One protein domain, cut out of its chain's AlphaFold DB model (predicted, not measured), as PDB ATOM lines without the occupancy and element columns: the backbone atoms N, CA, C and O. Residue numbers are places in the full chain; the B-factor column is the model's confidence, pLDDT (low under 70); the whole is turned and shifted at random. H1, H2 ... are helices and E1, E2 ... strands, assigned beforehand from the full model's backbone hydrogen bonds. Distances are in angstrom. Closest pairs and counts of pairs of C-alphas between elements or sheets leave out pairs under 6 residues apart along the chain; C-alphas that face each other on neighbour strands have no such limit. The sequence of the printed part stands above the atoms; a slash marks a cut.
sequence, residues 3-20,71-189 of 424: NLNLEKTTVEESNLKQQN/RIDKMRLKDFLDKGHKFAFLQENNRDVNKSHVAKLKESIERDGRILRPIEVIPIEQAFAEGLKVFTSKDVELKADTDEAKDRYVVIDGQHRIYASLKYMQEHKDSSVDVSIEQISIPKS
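What this domain is: This is residues 3 to 20 and 71 to 189 of the 424 residues of an uncharacterized protein of Bacteroidales bacterium 45-6 (UniProt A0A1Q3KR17). A small, strongly twisted sheet of four short strands, E1, E3, E2 and E4, lies in the middle of the body, between H4 and the pair H5 and H3; H5 only grazes the sheet, with its first residues, 159 to 162, and H3 crosses H5 on the side away from the sheet. H2 sits beside the sheet near E4, H4 stands up from it over E3, and residues 3 to 13 of H1 stick out as an arm that adds to the length. The printed part has 137 residues, with five named helices and four named strands in the order H1 H2 E1 H3 E2 H4 E3 H5 E4; the class is mixed, helices and strands. The sheet is mixed, in the order E1 E3 E2 E4. The whole is compact, with a radius of gyration of the C-alphas of 15.8 A and spans of 51 by 36 by 28 A.

How they stand to each other: In the sheet, E3, residues 152 to 157, is antiparallel to E2, residues 119 to 123, with N 154 and O 122 2.8 A apart, within hydrogen-bond range. E1, residues 86 to 90, is an edge strand parallel to E3, with N 88 and O 153 at 2.8 A. E4, residues 180 to 183, is the other edge strand, parallel to E2, with N 119 and O 180 at 2.8 A. Residues 134 to 135 pair antiparallel with residues 89 to 90 of E1. H5, residues 159 to 171, only grazes the sheet. H3, residues 99 to 112, is not on the sheet but touches H5, the same way at a steep tilt of 61 degrees; their closest C-alphas, of Val 102 and Ala 164, are 5.0 A apart. H4, residues 124 to 129, stands up from the sheet over E3, at a height over the sheet of 9.8 A. H2, residues 77 to 82, is at the sheet's level; its closest C-alpha to E4 is that of Leu 77, 5.9 A from that of Ser 180. H1, residues 3 to 20, only just touches H2, with 3 pairs of C-alphas within 8 A, by its residues 14 to 18 alone; the closest C-alphas are those of Ser 14 and Asp 82, 7.2 A. Each O i to N i+4 pair is within hydrogen-bond range in H2, H3, H4 and H5, and 12 of 14 are in H1.

Where its parts are: E1 begins at C-alpha 86 (141.406, 167.741, 95.277), and E3 is 15.0 A long. H1 measures 26.4 A from C-alpha 3 (133.777, 159.537, 66.807), H3 19.8 A and H5 18.9 A. E4 ends at C-alpha 183 (132.386, 162.717, 103.429).

The domain as a whole: The two C-alphas farthest apart, of Leu 4 and Ser 189, are 54.3 A apart. Residues 21 to 70 are not printed, and C-alphas 20 and 71 are 25.9 A apart across the cut. The link from H4 to E3 is long, 22 residues. Mean pLDDT of the printed part is 75.8; residues 3 to 20, 71, 91 to 97 and 173 to 176 are under 70.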
ATOM      1  N   ASN A   3     133.956 159.922  65.390       37.47
ATOM      2  CA  ASN A   3     133.777 159.537  66.807       37.47
ATOM      3  C   ASN A   3     135.033 158.958  67.488       37.47
ATOM      4  O   ASN A   3     135.185 159.109  68.689       37.47
ATOM      5  N   LEU A   4     135.972 158.376  66.732       34.31
ATOM      6  CA  LEU A   4     137.207 157.791  67.287       34.31
ATOM      7  C   LEU A   4     138.253 158.834  67.718       34.31
ATOM      8  O   LEU A   4     139.131 158.517  68.514       34.31
ATOM      9  N   ASN A   5     138.173 160.067  67.202       34.59
ATOM     10  CA  ASN A   5     139.083 161.141  67.605       34.59
ATOM     11  C   ASN A   5     138.607 161.851  68.878       34.59
ATOM     12  O   ASN A   5     139.443 162.188  69.699       34.59
ATOM     13  N   LEU A   6     137.294 162.007  69.095       35.53
ATOM     14  CA  LEU A   6     136.755 162.634  70.311       35.53
ATOM     15  C   LEU A   6     137.014 161.797  71.574       35.53
ATOM     16  O   LEU A   6     137.374 162.367  72.602       35.53
ATOM     17  N   GLU A   7     136.901 160.466  71.491       36.25
ATOM     18  CA  GLU A   7     137.238 159.555  72.602       36.25
ATOM     19  C   GLU A   7     138.742 159.525  72.904       36.25
ATOM     20  O   GLU A   7     139.138 159.494  74.065       36.25
ATOM     21  N   LYS A   8     139.607 159.601  71.882       35.19
ATOM     22  CA  LYS A   8     141.061 159.679  72.103       35.19
ATOM     23  C   LYS A   8     141.473 160.984  72.776       35.19
ATOM     24  O   LYS A   8     142.258 160.948  73.715       35.19
ATOM     25  N   THR A   9     140.899 162.114  72.361       34.22
ATOM     26  CA  THR A   9     141.214 163.423  72.951       34.22
ATOM     27  C   THR A   9     140.721 163.537  74.399       34.22
ATOM     28  O   THR A   9     141.435 164.069  75.241       34.22
ATOM     29  N   THR A  10     139.558 162.963  74.739       40.25
ATOM     30  CA  THR A  10     139.055 162.957  76.131       40.25
ATOM     31  C   THR A  10     139.856 162.041  77.058       40.25
ATOM     32  O   THR A  10     140.048 162.382  78.225       40.25
ATOM     33  N   VAL A  11     140.366 160.910  76.556       38.31
ATOM     34  CA  VAL A  11     141.260 160.015  77.316       38.31
ATOM     35  C   VAL A  11     142.658 160.624  77.492       38.31
ATOM     36  O   VAL A  11     143.276 160.475  78.543       38.31
ATOM     37  N   GLU A  12     143.170 161.350  76.498       35.22
ATOM     38  CA  GLU A  12     144.449 162.063  76.615       35.22
ATOM     39  C   GLU A  12     144.363 163.246  77.596       35.22
ATOM     40  O   GLU A  12     145.267 163.430  78.412       35.22
ATOM     41  N   GLU A  13     143.255 163.995  77.604       37.31
ATOM     42  CA  GLU A  13     143.027 165.089  78.560       37.31
ATOM     43  C   GLU A  13     142.818 164.603  80.003       37.31
ATOM     44  O   GLU A  13     143.297 165.250  80.942       37.31
ATOM     45  N   SER A  14     142.139 163.468  80.210       37.69
ATOM     46  CA  SER A  14     141.978 162.876  81.546       37.69
ATOM     47  C   SER A  14     143.308 162.343  82.092       37.69
ATOM     48  O   SER A  14     143.649 162.619  83.246       37.69
ATOM     49  N   ASN A  15     144.117 161.703  81.242       37.12
ATOM     50  CA  ASN A  15     145.466 161.249  81.589       37.12
ATOM     51  C   ASN A  15     146.410 162.419  81.920       37.12
ATOM     52  O   ASN A  15     147.204 162.323  82.859       37.12
ATOM     53  N   LEU A  16     146.301 163.547  81.209       33.31
ATOM     54  CA  LEU A  16     147.108 164.746  81.464       33.31
ATOM     55  C   LEU A  16     146.701 165.453  82.773       33.31
ATOM     56  O   LEU A  16     147.562 165.912  83.530       33.31
ATOM     57  N   LYS A  17     145.398 165.497  83.094       43.69
ATOM     58  CA  LYS A  17     144.889 166.012  84.383       43.69
ATOM     59  C   LYS A  17     145.336 165.142  85.560       43.69
ATOM     60  O   LYS A  17     145.793 165.689  86.566       43.69
ATOM     61  N   GLN A  18     145.284 163.816  85.416       40.50
ATOM     62  CA  GLN A  18     145.804 162.880  86.418       40.50
ATOM     63  C   GLN A  18     147.324 163.019  86.595       40.50
ATOM     64  O   GLN A  18     147.797 163.077  87.730       40.50
ATOM     65  N   GLN A  19     148.098 163.169  85.511       36.88
ATOM     66  CA  GLN A  19     149.545 163.404  85.596       36.88
ATOM     67  C   GLN A  19     149.898 164.721  86.300       36.88
ATOM     68  O   GLN A  19     150.811 164.736  87.128       36.88
ATOM     69  N   ASN A  20     149.174 165.810  86.039       40.38
ATOM     70  CA  ASN A  20     149.431 167.099  86.688       40.38
ATOM     71  C   ASN A  20     149.091 167.073  88.190       40.38
ATOM     72  O   ASN A  20     149.855 167.607  88.994       40.38
ATOM     73  N   ARG A  71     126.696 165.782  98.925       66.38
ATOM     74  CA  ARG A  71     127.284 164.956  99.986       66.38
ATOM     75  C   ARG A  71     127.917 163.712  99.361       66.38
ATOM     76  O   ARG A  71     127.249 162.945  98.666       66.38
ATOM     77  N   ILE A  72     129.208 163.499  99.608       76.44
ATOM     78  CA  ILE A  72     129.895 162.284  99.156       76.44
ATOM     79  C   ILE A  72     129.582 161.153 100.139       76.44
ATOM     80  O   ILE A  72     130.318 160.944 101.097       76.44
ATOM     81  N   ASP A  73     128.498 160.413  99.909       74.31
ATOM     82  CA  ASP A  73     128.157 159.273 100.772       74.31
ATOM     83  C   ASP A  73     129.219 158.165 100.680       74.31
ATOM     84  O   ASP A  73     129.687 157.663 101.699       74.31
ATOM     85  N   LYS A  74     129.635 157.810  99.456       82.19
ATOM     86  CA  LYS A  74     130.780 156.933  99.168       82.19
ATOM     87  C   LYS A  74     131.179 157.060  97.696       82.19
ATOM     88  O   LYS A  74     130.365 156.799  96.814       82.19
ATOM     89  N   MET A  75     132.423 157.432  97.409       88.00
ATOM     90  CA  MET A  75     132.931 157.613  96.040       88.00
ATOM     91  C   MET A  75     134.277 156.922  95.864       88.00
ATOM     92  O   MET A  75     135.077 156.922  96.790       88.00
ATOM     93  N   ARG A  76     134.574 156.326  94.706       87.56
ATOM     94  CA  ARG A  76     135.921 155.782  94.479       87.56
ATOM     95  C   ARG A  76     136.930 156.908  94.295       87.56
ATOM     96  O   ARG A  76     136.608 157.943  93.721       87.56
ATOM     97  N   LEU A  77     138.172 156.672  94.712       87.31
ATOM     98  CA  LEU A  77     139.272 157.625  94.553       87.31
ATOM     99  C   LEU A  77     139.427 158.078  93.097       87.31
ATOM    100  O   LEU A  77     139.599 159.264  92.854       87.31
ATOM    101  N   LYS A  78     139.306 157.161  92.132       83.94
ATOM    102  CA  LYS A  78     139.356 157.511  90.708       83.94
ATOM    103  C   LYS A  78     138.242 158.489  90.321       83.94
ATOM    104  O   LYS A  78     138.536 159.556  89.805       83.94
ATOM    105  N   ASP A  79     136.992 158.167  90.650       86.81
ATOM    106  CA  ASP A  79     135.835 159.012  90.327       86.81
ATOM    107  C   ASP A  79     135.930 160.394  90.994       86.81
ATOM    108  O   ASP A  79     135.513 161.398  90.422       86.81
ATOM    109  N   PHE A  80     136.499 160.455  92.199       87.88
ATOM    110  CA  PHE A  80     136.745 161.702  92.919       87.88
ATOM    111  C   PHE A  80     137.749 162.597  92.191       87.88
ATOM    112  O   PHE A  80     137.486 163.783  91.997       87.88
ATOM    113  N   LEU A  81     138.866 162.025  91.738       86.00
ATOM    114  CA  LEU A  81     139.886 162.750  90.975       86.00
ATOM    115  C   LEU A  81     139.379 163.141  89.577       86.00
ATOM    116  O   LEU A  81     139.628 164.260  89.128       86.00
ATOM    117  N   ASP A  82     138.622 162.259  88.918       84.19
ATOM    118  CA  ASP A  82     138.056 162.489  87.581       84.19
ATOM    119  C   ASP A  82     137.004 163.617  87.588       84.19
ATOM    120  O   ASP A  82     136.881 164.358  86.611       84.19
ATOM    121  N   LYS A  83     136.302 163.818  88.713       85.06
ATOM    122  CA  LYS A  83     135.424 164.981  88.951       85.06
ATOM    123  C   LYS A  83     136.177 166.287  89.224       85.06
ATOM    124  O   LYS A  83     135.548 167.332  89.348       85.06
ATOM    125  N   GLY A  84     137.506 166.247  89.300       83.31
ATOM    126  CA  GLY A  84     138.345 167.415  89.557       83.31
ATOM    127  C   GLY A  84     138.494 167.770  91.035       83.31
ATOM    128  O   GLY A  84     139.143 168.773  91.334       83.31
ATOM    129  N   HIS A  85     137.959 166.957  91.952       87.94
ATOM    130  CA  HIS A  85     138.128 167.190  93.379       87.94
ATOM    131  C   HIS A  85     139.581 166.971  93.806       87.94
ATOM    132  O   HIS A  85     140.296 166.113  93.279       87.94
ATOM    133  N   LYS A  86     140.023 167.750  94.791       89.31
ATOM    134  CA  LYS A  86     141.406 167.741  95.277       89.31
ATOM    135  C   LYS A  86     141.455 167.574  96.793       89.31
ATOM    136  O   LYS A  86     140.535 167.950  97.509       89.31
ATOM    137  N   PHE A  87     142.563 167.039  97.296       90.25
ATOM    138  CA  PHE A  87     142.785 166.927  98.737       90.25
ATOM    139  C   PHE A  87     143.449 168.177  99.314       90.25
ATOM    140  O   PHE A  87     144.231 168.863  98.644       90.25
ATOM    141  N   ALA A  88     143.150 168.429 100.581       90.19
ATOM    142  CA  ALA A  88     143.793 169.422 101.417       90.19
ATOM    143  C   ALA A  88     144.078 168.829 102.809       90.19
ATOM    144  O   ALA A  88     143.438 167.860 103.228       90.19
ATOM    145  N   PHE A  89     145.062 169.377 103.516       88.06
ATOM    146  CA  PHE A  89     145.601 168.798 104.747       88.06
ATOM    147  C   PHE A  89     145.705 169.846 105.856       88.06
ATOM    148  O   PHE A  89     146.000 171.010 105.596       88.06
ATOM    149  N   LEU A  90     145.505 169.421 107.104       84.44
ATOM    150  CA  LEU A  90     145.714 170.257 108.288       84.44
ATOM    151  C   LEU A  90     147.152 170.052 108.785       84.44
ATOM    152  O   LEU A  90     147.457 168.998 109.340       84.44
ATOM    153  N   GLN A  91     148.037 171.036 108.592       65.06
ATOM    154  CA  GLN A  91     149.496 170.902 108.798       65.06
ATOM    155  C   GLN A  91     149.910 170.374 110.182       65.06
ATOM    156  O   GLN A  91     150.927 169.700 110.308       65.06
ATOM    157  N   GLU A  92     149.131 170.654 111.225       60.38
ATOM    158  CA  GLU A  92     149.507 170.308 112.604       60.38
ATOM    159  C   GLU A  92     148.634 169.215 113.233       60.38
ATOM    160  O   GLU A  92     148.972 168.705 114.302       60.38
ATOM    161  N   ASN A  93     147.542 168.829 112.566       59.94
ATOM    162  CA  ASN A  93     146.631 167.781 113.038       59.94
ATOM    163  C   ASN A  93     146.801 166.478 112.247       59.94
ATOM    164  O   ASN A  93     146.592 165.389 112.790       59.94
ATOM    165  N   ASN A  94     147.216 166.573 110.983       62.22
ATOM    166  CA  ASN A  94     147.538 165.415 110.166       62.22
ATOM    167  C   ASN A  94     148.934 164.909 110.565       62.22
ATOM    168  O   ASN A  94     149.854 165.680 110.833       62.22
ATOM    169  N   ARG A  95     149.091 163.586 110.677       59.44
ATOM    170  CA  ARG A  95     150.353 162.971 111.118       59.44
ATOM    171  C   ARG A  95     151.423 163.156 110.038       59.44
ATOM    172  O   ARG A  95     151.112 163.175 108.849       59.44
ATOM    173  N   ASP A  96     152.694 163.110 110.421       66.50
ATOM    174  CA  ASP A  96     153.765 162.956 109.433       66.50
ATOM    175  C   ASP A  96     153.525 161.691 108.577       66.50
ATOM    176  O   ASP A  96     153.109 160.621 109.061       66.50
ATOM    177  N   VAL A  97     153.766 161.793 107.269       66.94
ATOM    178  CA  VAL A  97     153.599 160.659 106.354       66.94
ATOM    179  C   VAL A  97     154.728 159.654 106.592       66.94
ATOM    180  O   VAL A  97     155.867 159.834 106.171       66.94
ATOM    181  N   ASN A  98     154.418 158.546 107.268       73.50
ATOM    182  CA  ASN A  98     155.371 157.474 107.514       73.50
ATOM    183  C   ASN A  98     155.540 156.632 106.243       73.50
ATOM    184  O   ASN A  98     154.662 155.840 105.892       73.50
ATOM    185  N   LYS A  99     156.701 156.768 105.594       76.12
ATOM    186  CA  LYS A  99     157.055 156.047 104.362       76.12
ATOM    187  C   LYS A  99     156.917 154.527 104.495       76.12
ATOM    188  O   LYS A  99     156.404 153.888 103.581       76.12
ATOM    189  N   SER A 100     157.291 153.948 105.640       70.38
ATOM    190  CA  SER A 100     157.158 152.499 105.868       70.38
ATOM    191  C   SER A 100     155.695 152.051 105.930       70.38
ATOM    192  O   SER A 100     155.352 150.970 105.460       70.38
ATOM    193  N   HIS A 101     154.808 152.893 106.468       75.25
ATOM    194  CA  HIS A 101     153.379 152.594 106.535       75.25
ATOM    195  C   HIS A 101     152.720 152.707 105.157       75.25
ATOM    196  O   HIS A 101     151.908 151.859 104.801       75.25
ATOM    197  N   VAL A 102     153.122 153.705 104.362       82.06
ATOM    198  CA  VAL A 102     152.704 153.848 102.961       82.06
ATOM    199  C   VAL A 102     153.142 152.638 102.131       82.06
ATOM    200  O   VAL A 102     152.328 152.102 101.388       82.06
ATOM    201  N   ALA A 103     154.381 152.158 102.298       74.38
ATOM    202  CA  ALA A 103     154.869 150.960 101.609       74.38
ATOM    203  C   ALA A 103     154.029 149.715 101.942       74.38
ATOM    204  O   ALA A 103     153.556 149.043 101.035       74.38
ATOM    205  N   LYS A 104     153.729 149.475 103.227       76.94
ATOM    206  CA  LYS A 104     152.857 148.361 103.651       76.94
ATOM    207  C   LYS A 104     151.438 148.458 103.087       76.94
ATOM    208  O   LYS A 104     150.837 147.447 102.736       76.94
ATOM    209  N   LEU A 105     150.878 149.668 103.021       81.62
ATOM    210  CA  LEU A 105     149.560 149.887 102.418       81.62
ATOM    211  C   LEU A 105     149.591 149.635 100.909       81.62
ATOM    212  O   LEU A 105     148.646 149.058 100.380       81.62
ATOM    213  N   LYS A 106     150.679 150.007 100.232       82.94
ATOM    214  CA  LYS A 106     150.886 149.713  98.814       82.94
ATOM    215  C   LYS A 106     151.005 148.205  98.558       82.94
ATOM    216  O   LYS A 106     150.288 147.703  97.706       82.94
ATOM    217  N   GLU A 107     151.803 147.478  99.341       76.06
ATOM    218  CA  GLU A 107     151.874 146.004  99.280       76.06
ATOM    219  C   GLU A 107     150.494 145.361  99.511       76.06
ATOM    220  O   GLU A 107     150.151 144.341  98.916       76.06
ATOM    221  N   SER A 108     149.663 145.963 100.371       72.25
ATOM    222  CA  SER A 108     148.280 145.517 100.562       72.25
ATOM    223  C   SER A 108     147.412 145.746  99.325       72.25
ATOM    224  O   SER A 108     146.590 144.891  99.014       72.25
ATOM    225  N   ILE A 109     147.589 146.868  98.622       83.00
ATOM    226  CA  ILE A 109     146.912 147.123  97.345       83.00
ATOM    227  C   ILE A 109     147.379 146.117  96.288       83.00
ATOM    228  O   ILE A 109     146.545 145.569  95.580       83.00
ATOM    229  N   GLU A 110     148.682 145.838  96.205       81.50
ATOM    230  CA  GLU A 110     149.248 144.860  95.262       81.50
ATOM    231  C   GLU A 110     148.677 143.452  95.487       81.50
ATOM    232  O   GLU A 110     148.389 142.739  94.528       81.50
ATOM    233  N   ARG A 111     148.475 143.057  96.750       76.56
ATOM    234  CA  ARG A 111     147.930 141.738  97.099       76.56
ATOM    235  C   ARG A 111     146.416 141.637  96.900       76.56
ATOM    236  O   ARG A 111     145.941 140.635  96.374       76.56
ATOM    237  N   ASP A 112     145.669 142.639  97.359       74.25
ATOM    238  CA  ASP A 112     144.212 142.541  97.532       74.25
ATOM    239  C   ASP A 112     143.424 143.436  96.549       74.25
ATOM    240  O   ASP A 112     142.192 143.435  96.551       74.25
ATOM    241  N   GLY A 113     144.112 144.240  95.730       73.88
ATOM    242  CA  GLY A 113     143.531 145.166  94.745       73.88
ATOM    243  C   GLY A 113     142.779 146.364  95.340       73.88
ATOM    244  O   GLY A 113     142.181 147.153  94.602       73.88
ATOM    245  N   ARG A 114     142.756 146.509  96.670       78.25
ATOM    246  CA  ARG A 114     141.895 147.477  97.361       78.25
ATOM    247  C   ARG A 114     142.428 147.922  98.715       78.25
ATOM    248  O   ARG A 114     143.200 147.212  99.357       78.25
ATOM    249  N   ILE A 115     141.927 149.059  99.197       79.94
ATOM    250  CA  ILE A 115     142.070 149.456 100.602       79.94
ATOM    251  C   ILE A 115     140.726 149.269 101.310       79.94
ATOM    252  O   ILE A 115     139.705 149.800 100.888       79.94
ATOM    253  N   LEU A 116     140.733 148.527 102.421       76.25
ATOM    254  CA  LEU A 116     139.511 148.133 103.133       76.25
ATOM    255  C   LEU A 116     138.813 149.278 103.878       76.25
ATOM    256  O   LEU A 116     137.626 149.174 104.174       76.25
ATOM    257  N   ARG A 117     139.545 150.343 104.226       82.50
ATOM    258  CA  ARG A 117     138.995 151.501 104.941       82.50
ATOM    259  C   ARG A 117     138.902 152.733 104.046       82.50
ATOM    260  O   ARG A 117     139.860 152.994 103.314       82.50
ATOM    261  N   PRO A 118     137.802 153.501 104.144       88.31
ATOM    262  CA  PRO A 118     137.619 154.706 103.353       88.31
ATOM    263  C   PRO A 118     138.621 155.796 103.742       88.31
ATOM    264  O   PRO A 118     139.177 155.798 104.838       88.31
ATOM    265  N   ILE A 119     138.873 156.731 102.838       90.94
ATOM    266  CA  ILE A 119     139.455 158.034 103.152       90.94
ATOM    267  C   ILE A 119     138.307 158.925 103.628       90.94
ATOM    268  O   ILE A 119     137.307 159.055 102.928       90.94
ATOM    269  N   GLU A 120     138.446 159.517 104.805       91.94
ATOM    270  CA  GLU A 120     137.415 160.362 105.406       91.94
ATOM    271  C   GLU A 120     137.765 161.826 105.174       91.94
ATOM    272  O   GLU A 120     138.887 162.260 105.463       91.94
ATOM    273  N   VAL A 121     136.811 162.583 104.636       93.44
ATOM    274  CA  VAL A 121     137.014 163.987 104.281       93.44
ATOM    275  C   VAL A 121     135.867 164.882 104.736       93.44
ATOM    276  O   VAL A 121     134.749 164.419 104.955       93.44
ATOM    277  N   ILE A 122     136.134 166.182 104.818       92.19
ATOM    278  CA  ILE A 122     135.121 167.235 104.965       92.19
ATOM    279  C   ILE A 122     135.314 168.312 103.887       92.19
ATOM    280  O   ILE A 122     136.422 168.448 103.361       92.19
ATOM    281  N   PRO A 123     134.273 169.090 103.553       90.75
ATOM    282  CA  PRO A 123     134.422 170.287 102.728       90.75
ATOM    283  C   PRO A 123     135.408 171.274 103.365       90.75
ATOM    284  O   PRO A 123     135.410 171.452 104.588       90.75
ATOM    285  N   ILE A 124     136.257 171.908 102.554       90.31
ATOM    286  CA  ILE A 124     137.289 172.836 103.046       90.31
ATOM    287  C   ILE A 124     136.701 174.058 103.760       90.31
ATOM    288  O   ILE A 124     137.309 174.584 104.693       90.31
ATOM    289  N   GLU A 125     135.486 174.456 103.393       88.88
ATOM    290  CA  GLU A 125     134.753 175.574 103.985       88.88
ATOM    291  C   GLU A 125     134.517 175.364 105.486       88.88
ATOM    292  O   GLU A 125     134.567 176.323 106.253       88.88
ATOM    293  N   GLN A 126     134.328 174.113 105.926       89.38
ATOM    294  CA  GLN A 126     134.176 173.797 107.350       89.38
ATOM    295  C   GLN A 126     135.465 174.076 108.130       89.38
ATOM    296  O   GLN A 126     135.414 174.621 109.227       89.38
ATOM    297  N   ALA A 127     136.627 173.760 107.552       88.25
ATOM    298  CA  ALA A 127     137.912 174.031 108.191       88.25
ATOM    299  C   ALA A 127     138.202 175.538 108.273       88.25
ATOM    300  O   ALA A 127     138.685 176.014 109.300       88.25
ATOM    301  N   PHE A 128     137.859 176.299 107.229       89.19
ATOM    302  CA  PHE A 128     137.987 177.757 107.257       89.19
ATOM    303  C   PHE A 128     137.039 178.416 108.264       89.19
ATOM    304  O   PHE A 128     137.450 179.358 108.939       89.19
ATOM    305  N   ALA A 129     135.813 177.907 108.415       87.19
ATOM    306  CA  ALA A 129     134.863 178.408 109.410       87.19
ATOM    307  C   ALA A 129     135.371 178.245 110.858       87.19
ATOM    308  O   ALA A 129     135.056 179.071 111.711       87.19
ATOM    309  N   GLU A 130     136.195 177.228 111.125       86.31
ATOM    310  CA  GLU A 130     136.869 177.018 112.415       86.31
ATOM    311  C   GLU A 130     138.228 177.742 112.531       86.31
ATOM    312  O   GLU A 130     138.947 177.563 113.513       86.31
ATOM    313  N   GLY A 131     138.612 178.555 111.539       84.50
ATOM    314  CA  GLY A 131     139.886 179.284 111.544       84.50
ATOM    315  C   GLY A 131     141.120 178.386 111.393       84.50
ATOM    316  O   GLY A 131     142.230 178.786 111.752       84.50
ATOM    317  N   LEU A 132     140.955 177.163 110.880       84.81
ATOM    318  CA  LEU A 132     142.054 176.221 110.717       84.81
ATOM    319  C   LEU A 132     142.888 176.554 109.478       84.81
ATOM    320  O   LEU A 132     142.365 176.835 108.401       84.81
ATOM    321  N   LYS A 133     144.212 176.442 109.617       87.00
ATOM    322  CA  LYS A 133     145.134 176.548 108.483       87.00
ATOM    323  C   LYS A 133     145.126 175.260 107.671       87.00
ATOM    324  O   LYS A 133     145.409 174.177 108.196       87.00
ATOM    325  N   VAL A 134     144.833 175.394 106.385       87.38
ATOM    326  CA  VAL A 134     144.713 174.284 105.443       87.38
ATOM    327  C   VAL A 134     145.788 174.412 104.373       87.38
ATOM    328  O   VAL A 134     146.061 175.504 103.888       87.38
ATOM    329  N   PHE A 135     146.389 173.293 103.981       87.56
ATOM    330  CA  PHE A 135     147.508 173.260 103.048       87.56
ATOM    331  C   PHE A 135     147.262 172.274 101.912       87.56
ATOM    332  O   PHE A 135     146.558 171.270 102.054       87.56
ATOM    333  N   THR A 136     147.868 172.549 100.764       84.50
ATOM    334  CA  THR A 136     147.987 171.567  99.679       84.50
ATOM    335  C   THR A 136     148.985 170.460 100.046       84.50
ATOM    336  O   THR A 136     149.701 170.553 101.039       84.50
ATOM    337  N   SER A 137     149.111 169.426  99.209       74.75
ATOM    338  CA  SER A 137     150.178 168.415  99.339       74.75
ATOM    339  C   SER A 137     151.602 168.979  99.198       74.75
ATOM    340  O   SER A 137     152.563 168.261  99.468       74.75
ATOM    341  N   LYS A 138     151.742 170.236  98.752       70.38
ATOM    342  CA  LYS A 138     153.016 170.952  98.580       70.38
ATOM    343  C   LYS A 138     153.307 171.948  99.704       70.38
ATOM    344  O   LYS A 138     154.106 172.855  99.499       70.38
ATOM    345  N   ASP A 139     152.601 171.849 100.829       73.69
ATOM    346  CA  ASP A 139     152.721 172.787 101.953       73.69
ATOM    347  C   ASP A 139     152.461 174.258 101.567       73.69
ATOM    348  O   ASP A 139     152.932 175.189 102.217       73.69
ATOM    349  N   VAL A 140     151.667 174.482 100.515       82.00
ATOM    350  CA  VAL A 140     151.146 175.815 100.176       82.00
ATOM    351  C   VAL A 140     149.874 176.046 100.980       82.00
ATOM    352  O   VAL A 140     148.925 175.270 100.837       82.00
ATOM    353  N   GLU A 141     149.875 177.088 101.812       87.31
ATOM    354  CA  GLU A 141     148.714 177.515 102.595       87.31
ATOM    355  C   GLU A 141     147.593 177.977 101.663       87.31
ATOM    356  O   GLU A 141     147.787 178.839 100.803       87.31
ATOM    357  N   LEU A 142     146.413 177.395 101.846       86.06
ATOM    358  CA  LEU A 142     145.203 177.758 101.132       86.06
ATOM    359  C   LEU A 142     144.467 178.839 101.915       86.06
ATOM    360  O   LEU A 142     144.283 178.730 103.127       86.06
ATOM    361  N   LYS A 143     144.005 179.861 101.199       86.25
ATOM    362  CA  LYS A 143     143.164 180.918 101.759       86.25
ATOM    363  C   LYS A 143     141.724 180.733 101.305       86.25
ATOM    364  O   LYS A 143     141.480 180.290 100.178       86.25
ATOM    365  N   ALA A 144     140.795 181.113 102.177       79.56
ATOM    366  CA  ALA A 144     139.389 181.229 101.822       79.56
ATOM    367  C   ALA A 144     139.221 182.108 100.566       79.56
ATOM    368  O   ALA A 144     140.033 183.001 100.312       79.56
ATOM    369  N   ASP A 145     138.202 181.807  99.761       79.06
ATOM    370  CA  ASP A 145     137.820 182.550  98.548       79.06
ATOM    371  C   ASP A 145     138.839 182.560  97.394       79.06
ATOM    372  O   ASP A 145     138.692 183.311  96.428       79.06
ATOM    373  N   THR A 146     139.858 181.698  97.437       78.94
ATOM    374  CA  THR A 146     140.783 181.510  96.308       78.94
ATOM    375  C   THR A 146     140.279 180.435  95.347       78.94
ATOM    376  O   THR A 146     139.718 179.421  95.763       78.94
ATOM    377  N   ASP A 147     140.541 180.599  94.046       78.12
ATOM    378  CA  ASP A 147     140.275 179.546  93.051       78.12
ATOM    379  C   ASP A 147     141.031 178.246  93.372       78.12
ATOM    380  O   ASP A 147     140.587 177.154  93.029       78.12
ATOM    381  N   GLU A 148     142.156 178.355  94.078       75.75
ATOM    382  CA  GLU A 148     142.965 177.228  94.532       75.75
ATOM    383  C   GLU A 148     142.285 176.405  95.630       75.75
ATOM    384  O   GLU A 148     142.590 175.216  95.755       75.75
ATOM    385  N   ALA A 149     141.375 177.008  96.403       77.75
ATOM    386  CA  ALA A 149     140.586 176.338  97.432       77.75
ATOM    387  C   ALA A 149     139.323 175.655  96.876       77.75
ATOM    388  O   ALA A 149     138.768 174.788  97.548       77.75
ATOM    389  N   LYS A 150     138.886 175.994  95.654       80.56
ATOM    390  CA  LYS A 150     137.694 175.393  95.040       80.56
ATOM    391  C   LYS A 150     137.863 173.886  94.837       80.56
ATOM    392  O   LYS A 150     138.950 173.402  94.513       80.56
ATOM    393  N   ASP A 151     136.766 173.159  95.041       82.38
ATOM    394  CA  ASP A 151     136.670 171.703  94.884       82.38
ATOM    395  C   ASP A 151     137.668 170.906  95.746       82.38
ATOM    396  O   ASP A 151     138.004 169.755  95.434       82.38
ATOM    397  N   ARG A 152     138.158 171.500  96.847       89.00
ATOM    398  CA  ARG A 152     139.042 170.828  97.804       89.00
ATOM    399  C   ARG A 152     138.292 170.283  99.007       89.00
ATOM    400  O   ARG A 152     137.419 170.923  99.580       89.00
ATOM    401  N   TYR A 153     138.734 169.109  99.434       91.62
ATOM    402  CA  TYR A 153     138.250 168.438 100.627       91.62
ATOM    403  C   TYR A 153     139.403 168.208 101.600       91.62
ATOM    404  O   TYR A 153     140.471 167.713 101.223       91.62
ATOM    405  N   VAL A 154     139.183 168.565 102.861       91.38
ATOM    406  CA  VAL A 154     140.154 168.385 103.939       91.38
ATOM    407  C   VAL A 154     140.122 166.940 104.405       91.38
ATOM    408  O   VAL A 154     139.068 166.401 104.734       91.38
ATOM    409  N   VAL A 155     141.293 166.310 104.432       91.25
ATOM    410  CA  VAL A 155     141.462 164.919 104.856       91.25
ATOM    411  C   VAL A 155     141.468 164.838 106.378       91.25
ATOM    412  O   VAL A 155     142.389 165.358 107.011       91.25
ATOM    413  N   ILE A 156     140.483 164.130 106.932       89.44
ATOM    414  CA  ILE A 156     140.318 163.881 108.370       89.44
ATOM    415  C   ILE A 156     140.983 162.566 108.782       89.44
ATOM    416  O   ILE A 156     141.747 162.535 109.746       89.44
ATOM    417  N   ASP A 157     140.777 161.494 108.009       86.69
ATOM    418  CA  ASP A 157     141.508 160.232 108.159       86.69
ATOM    419  C   ASP A 157     141.857 159.628 106.792       86.69
ATOM    420  O   ASP A 157     141.135 159.752 105.804       86.69
ATOM    421  N   GLY A 158     142.983 158.917 106.731       86.56
ATOM    422  CA  GLY A 158     143.398 158.196 105.528       86.56
ATOM    423  C   GLY A 158     144.495 158.860 104.706       86.56
ATOM    424  O   GLY A 158     144.737 158.435 103.582       86.56
ATOM    425  N   GLN A 159     145.240 159.813 105.264       86.94
ATOM    426  CA  GLN A 159     146.419 160.397 104.606       86.94
ATOM    427  C   GLN A 159     147.372 159.346 104.002       86.94
ATOM    428  O   GLN A 159     147.668 159.399 102.814       86.94
ATOM    429  N   HIS A 160     147.816 158.331 104.760       84.75
ATOM    430  CA  HIS A 160     148.729 157.302 104.234       84.75
ATOM    431  C   HIS A 160     148.049 156.436 103.162       84.75
ATOM    432  O   HIS A 160     148.740 155.950 102.270       84.75
ATOM    433  N   ARG A 161     146.715 156.276 103.221       88.50
ATOM    434  CA  ARG A 161     145.920 155.569 102.201       88.50
ATOM    435  C   ARG A 161     145.924 156.345 100.886       88.50
ATOM    436  O   ARG A 161     146.141 155.730  99.846       88.50
ATOM    437  N   ILE A 162     145.776 157.673 100.934       88.12
ATOM    438  CA  ILE A 162     145.901 158.551  99.759       88.12
ATOM    439  C   ILE A 162     147.279 158.368  99.123       88.12
ATOM    440  O   ILE A 162     147.362 157.975  97.963       88.12
ATOM    441  N   TYR A 163     148.359 158.569  99.886       86.56
ATOM    442  CA  TYR A 163     149.724 158.464  99.350       86.56
ATOM    443  C   TYR A 163     150.030 157.075  98.772       86.56
ATOM    444  O   TYR A 163     150.641 156.981  97.710       86.56
ATOM    445  N   ALA A 164     149.586 155.996  99.426       85.94
ATOM    446  CA  ALA A 164     149.781 154.636  98.924       85.94
ATOM    447  C   ALA A 164     149.012 154.382  97.619       85.94
ATOM    448  O   ALA A 164     149.573 153.829  96.675       85.94
ATOM    449  N   SER A 165     147.754 154.827  97.556       87.12
ATOM    450  CA  SER A 165     146.887 154.631  96.387       87.12
ATOM    451  C   SER A 165     147.375 155.432  95.192       87.12
ATOM    452  O   SER A 165     147.487 154.885  94.101       87.12
ATOM    453  N   LEU A 166     147.725 156.704  95.412       85.69
ATOM    454  CA  LEU A 166     148.288 157.551  94.369       85.69
ATOM    455  C   LEU A 166     149.575 156.935  93.837       85.69
ATOM    456  O   LEU A 166     149.665 156.751  92.632       85.69
ATOM    457  N   LYS A 167     150.509 156.535  94.717       84.81
ATOM    458  CA  LYS A 167     151.764 155.877  94.322       84.81
ATOM    459  C   LYS A 167     151.521 154.626  93.474       84.81
ATOM    460  O   LYS A 167     152.150 154.462  92.435       84.81
ATOM    461  N   TYR A 168     150.587 153.773  93.890       84.88
ATOM    462  CA  TYR A 168     150.233 152.576  93.133       84.88
ATOM    463  C   TYR A 168     149.679 152.910  91.736       84.88
ATOM    464  O   TYR A 168     150.133 152.322  90.756       84.88
ATOM    465  N   MET A 169     148.760 153.880  91.633       82.69
ATOM    466  CA  MET A 169     148.182 154.324  90.355       82.69
ATOM    467  C   MET A 169     149.238 154.892  89.394       82.69
ATOM    468  O   MET A 169     149.121 154.702  88.186       82.69
ATOM    469  N   GLN A 170     150.290 155.549  89.903       81.62
ATOM    470  CA  GLN A 170     151.374 156.067  89.047       81.62
ATOM    471  C   GLN A 170     152.160 154.938  88.383       81.62
ATOM    472  O   GLN A 170     152.520 155.025  87.210       81.62
ATOM    473  N   GLU A 171     152.449 153.898  89.164       83.44
ATOM    474  CA  GLU A 171     153.230 152.747  88.725       83.44
ATOM    475  C   GLU A 171     152.403 151.807  87.832       83.44
ATOM    476  O   GLU A 171     152.950 151.168  86.937       83.44
ATOM    477  N   HIS A 172     151.079 151.778  88.023       78.75
ATOM    478  CA  HIS A 172     150.146 150.903  87.316       78.75
ATOM    479  C   HIS A 172     149.033 151.725  86.653       78.75
ATOM    480  O   HIS A 172     147.883 151.694  87.089       78.75
ATOM    481  N   LYS A 173     149.387 152.449  85.580       65.62
ATOM    482  CA  LYS A 173     148.531 153.432  84.878       65.62
ATOM    483  C   LYS A 173     147.135 152.928  84.474       65.62
ATOM    484  O   LYS A 173     146.217 153.733  84.378       65.62
ATOM    485  N   ASP A 174     146.964 151.617  84.303       59.47
ATOM    486  CA  ASP A 174     145.691 150.990  83.910       59.47
ATOM    487  C   ASP A 174     144.959 150.276  85.063       59.47
ATOM    488  O   ASP A 174     143.894 149.690  84.864       59.47
ATOM    489  N   SER A 175     145.501 150.304  86.285       61.66
ATOM    490  CA  SER A 175     144.911 149.624  87.444       61.66
ATOM    491  C   SER A 175     144.068 150.578  88.285       61.66
ATOM    492  O   SER A 175     144.574 151.538  88.868       61.66
ATOM    493  N   SER A 176     142.767 150.299  88.402       65.06
ATOM    494  CA  SER A 176     141.914 150.990  89.365       65.06
ATOM    495  C   SER A 176     142.140 150.415  90.762       65.06
ATOM    496  O   SER A 176     141.895 149.239  91.017       65.06
ATOM    497  N   VAL A 177     142.603 151.253  91.689       70.44
ATOM    498  CA  VAL A 177     142.596 150.891  93.109       70.44
ATOM    499  C   VAL A 177     141.193 151.119  93.648       70.44
ATOM    500  O   VAL A 177     140.673 152.238  93.582       70.44
ATOM    501  N   ASP A 178     140.583 150.079  94.211       79.75
ATOM    502  CA  ASP A 178     139.309 150.218  94.913       79.75
ATOM    503  C   ASP A 178     139.559 150.820  96.306       79.75
ATOM    504  O   ASP A 178     139.754 150.119  97.300       79.75
ATOM    505  N   VAL A 179     139.614 152.153  96.359       85.25
ATOM    506  CA  VAL A 179     139.623 152.941  97.600       85.25
ATOM    507  C   VAL A 179     138.422 153.860  97.584       85.25
ATOM    508  O   VAL A 179     138.252 154.630  96.639       85.25
ATOM    509  N   SER A 180     137.595 153.794  98.623       89.81
ATOM    510  CA  SER A 180     136.470 154.707  98.780       89.81
ATOM    511  C   SER A 180     136.863 155.967  99.547       89.81
ATOM    512  O   SER A 180     137.711 155.931 100.433       89.81
ATOM    513  N   ILE A 181     136.205 157.067  99.223       90.75
ATOM    514  CA  ILE A 181     136.217 158.349  99.910       90.75
ATOM    515  C   ILE A 181     134.810 158.561 100.448       90.75
ATOM    516  O   ILE A 181     133.833 158.344  99.727       90.75
ATOM    517  N   GLU A 182     134.718 158.959 101.706       92.12
ATOM    518  CA  GLU A 182     133.462 159.220 102.398       92.12
ATOM    519  C   GLU A 182     133.545 160.610 103.027       92.12
ATOM    520  O   GLU A 182     134.511 160.943 103.722       92.12
ATOM    521  N   GLN A 183     132.543 161.442 102.751       90.69
ATOM    522  CA  GLN A 183     132.386 162.717 103.429       90.69
ATOM    523  C   GLN A 183     131.696 162.478 104.765       90.69
ATOM    524  O   GLN A 183     130.531 162.071 104.834       90.69
ATOM    525  N   ILE A 184     132.421 162.762 105.835       89.25
ATOM    526  CA  ILE A 184     131.919 162.591 107.190       89.25
ATOM    527  C   ILE A 184     131.145 163.830 107.646       89.25
ATOM    528  O   ILE A 184     131.348 164.945 107.161       89.25
ATOM    529  N   SER A 185     130.235 163.626 108.596       86.50
ATOM    530  CA  SER A 185     129.519 164.707 109.270       86.50
ATOM    531  C   SER A 185     130.011 164.786 110.705       86.50
ATOM    532  O   SER A 185     129.820 163.851 111.484       86.50
ATOM    533  N   ILE A 186     130.665 165.896 111.034       84.81
ATOM    534  CA  ILE A 186     131.148 166.162 112.386       84.81
ATOM    535  C   ILE A 186     129.956 166.647 113.228       84.81
ATOM    536  O   ILE A 186     129.209 167.522 112.773       84.81
ATOM    537  N   PRO A 187     129.707 166.068 114.420       83.62
ATOM    538  CA  PRO A 187     128.627 166.516 115.294       83.62
ATOM    539  C   PRO A 187     128.759 168.006 115.618       83.62
ATOM    540  O   PRO A 187     129.832 168.453 115.997       83.62
ATOM    541  N   LYS A 188     127.657 168.768 115.566       78.56
ATOM    542  CA  LYS A 188     127.662 170.223 115.838       78.56
ATOM    543  C   LYS A 188     128.241 170.614 117.207       78.56
ATOM    544  O   LYS A 188     128.609 171.763 117.405       78.56
ATOM    545  N   SER A 189     128.261 169.687 118.163       80.94
ATOM    546  CA  SER A 189     128.807 169.880 119.509       80.94
ATOM    547  C   SER A 189     130.319 169.633 119.611       80.94
ATOM    548  O   SER A 189     130.844 169.632 120.720       80.94
TER     549      SER A 189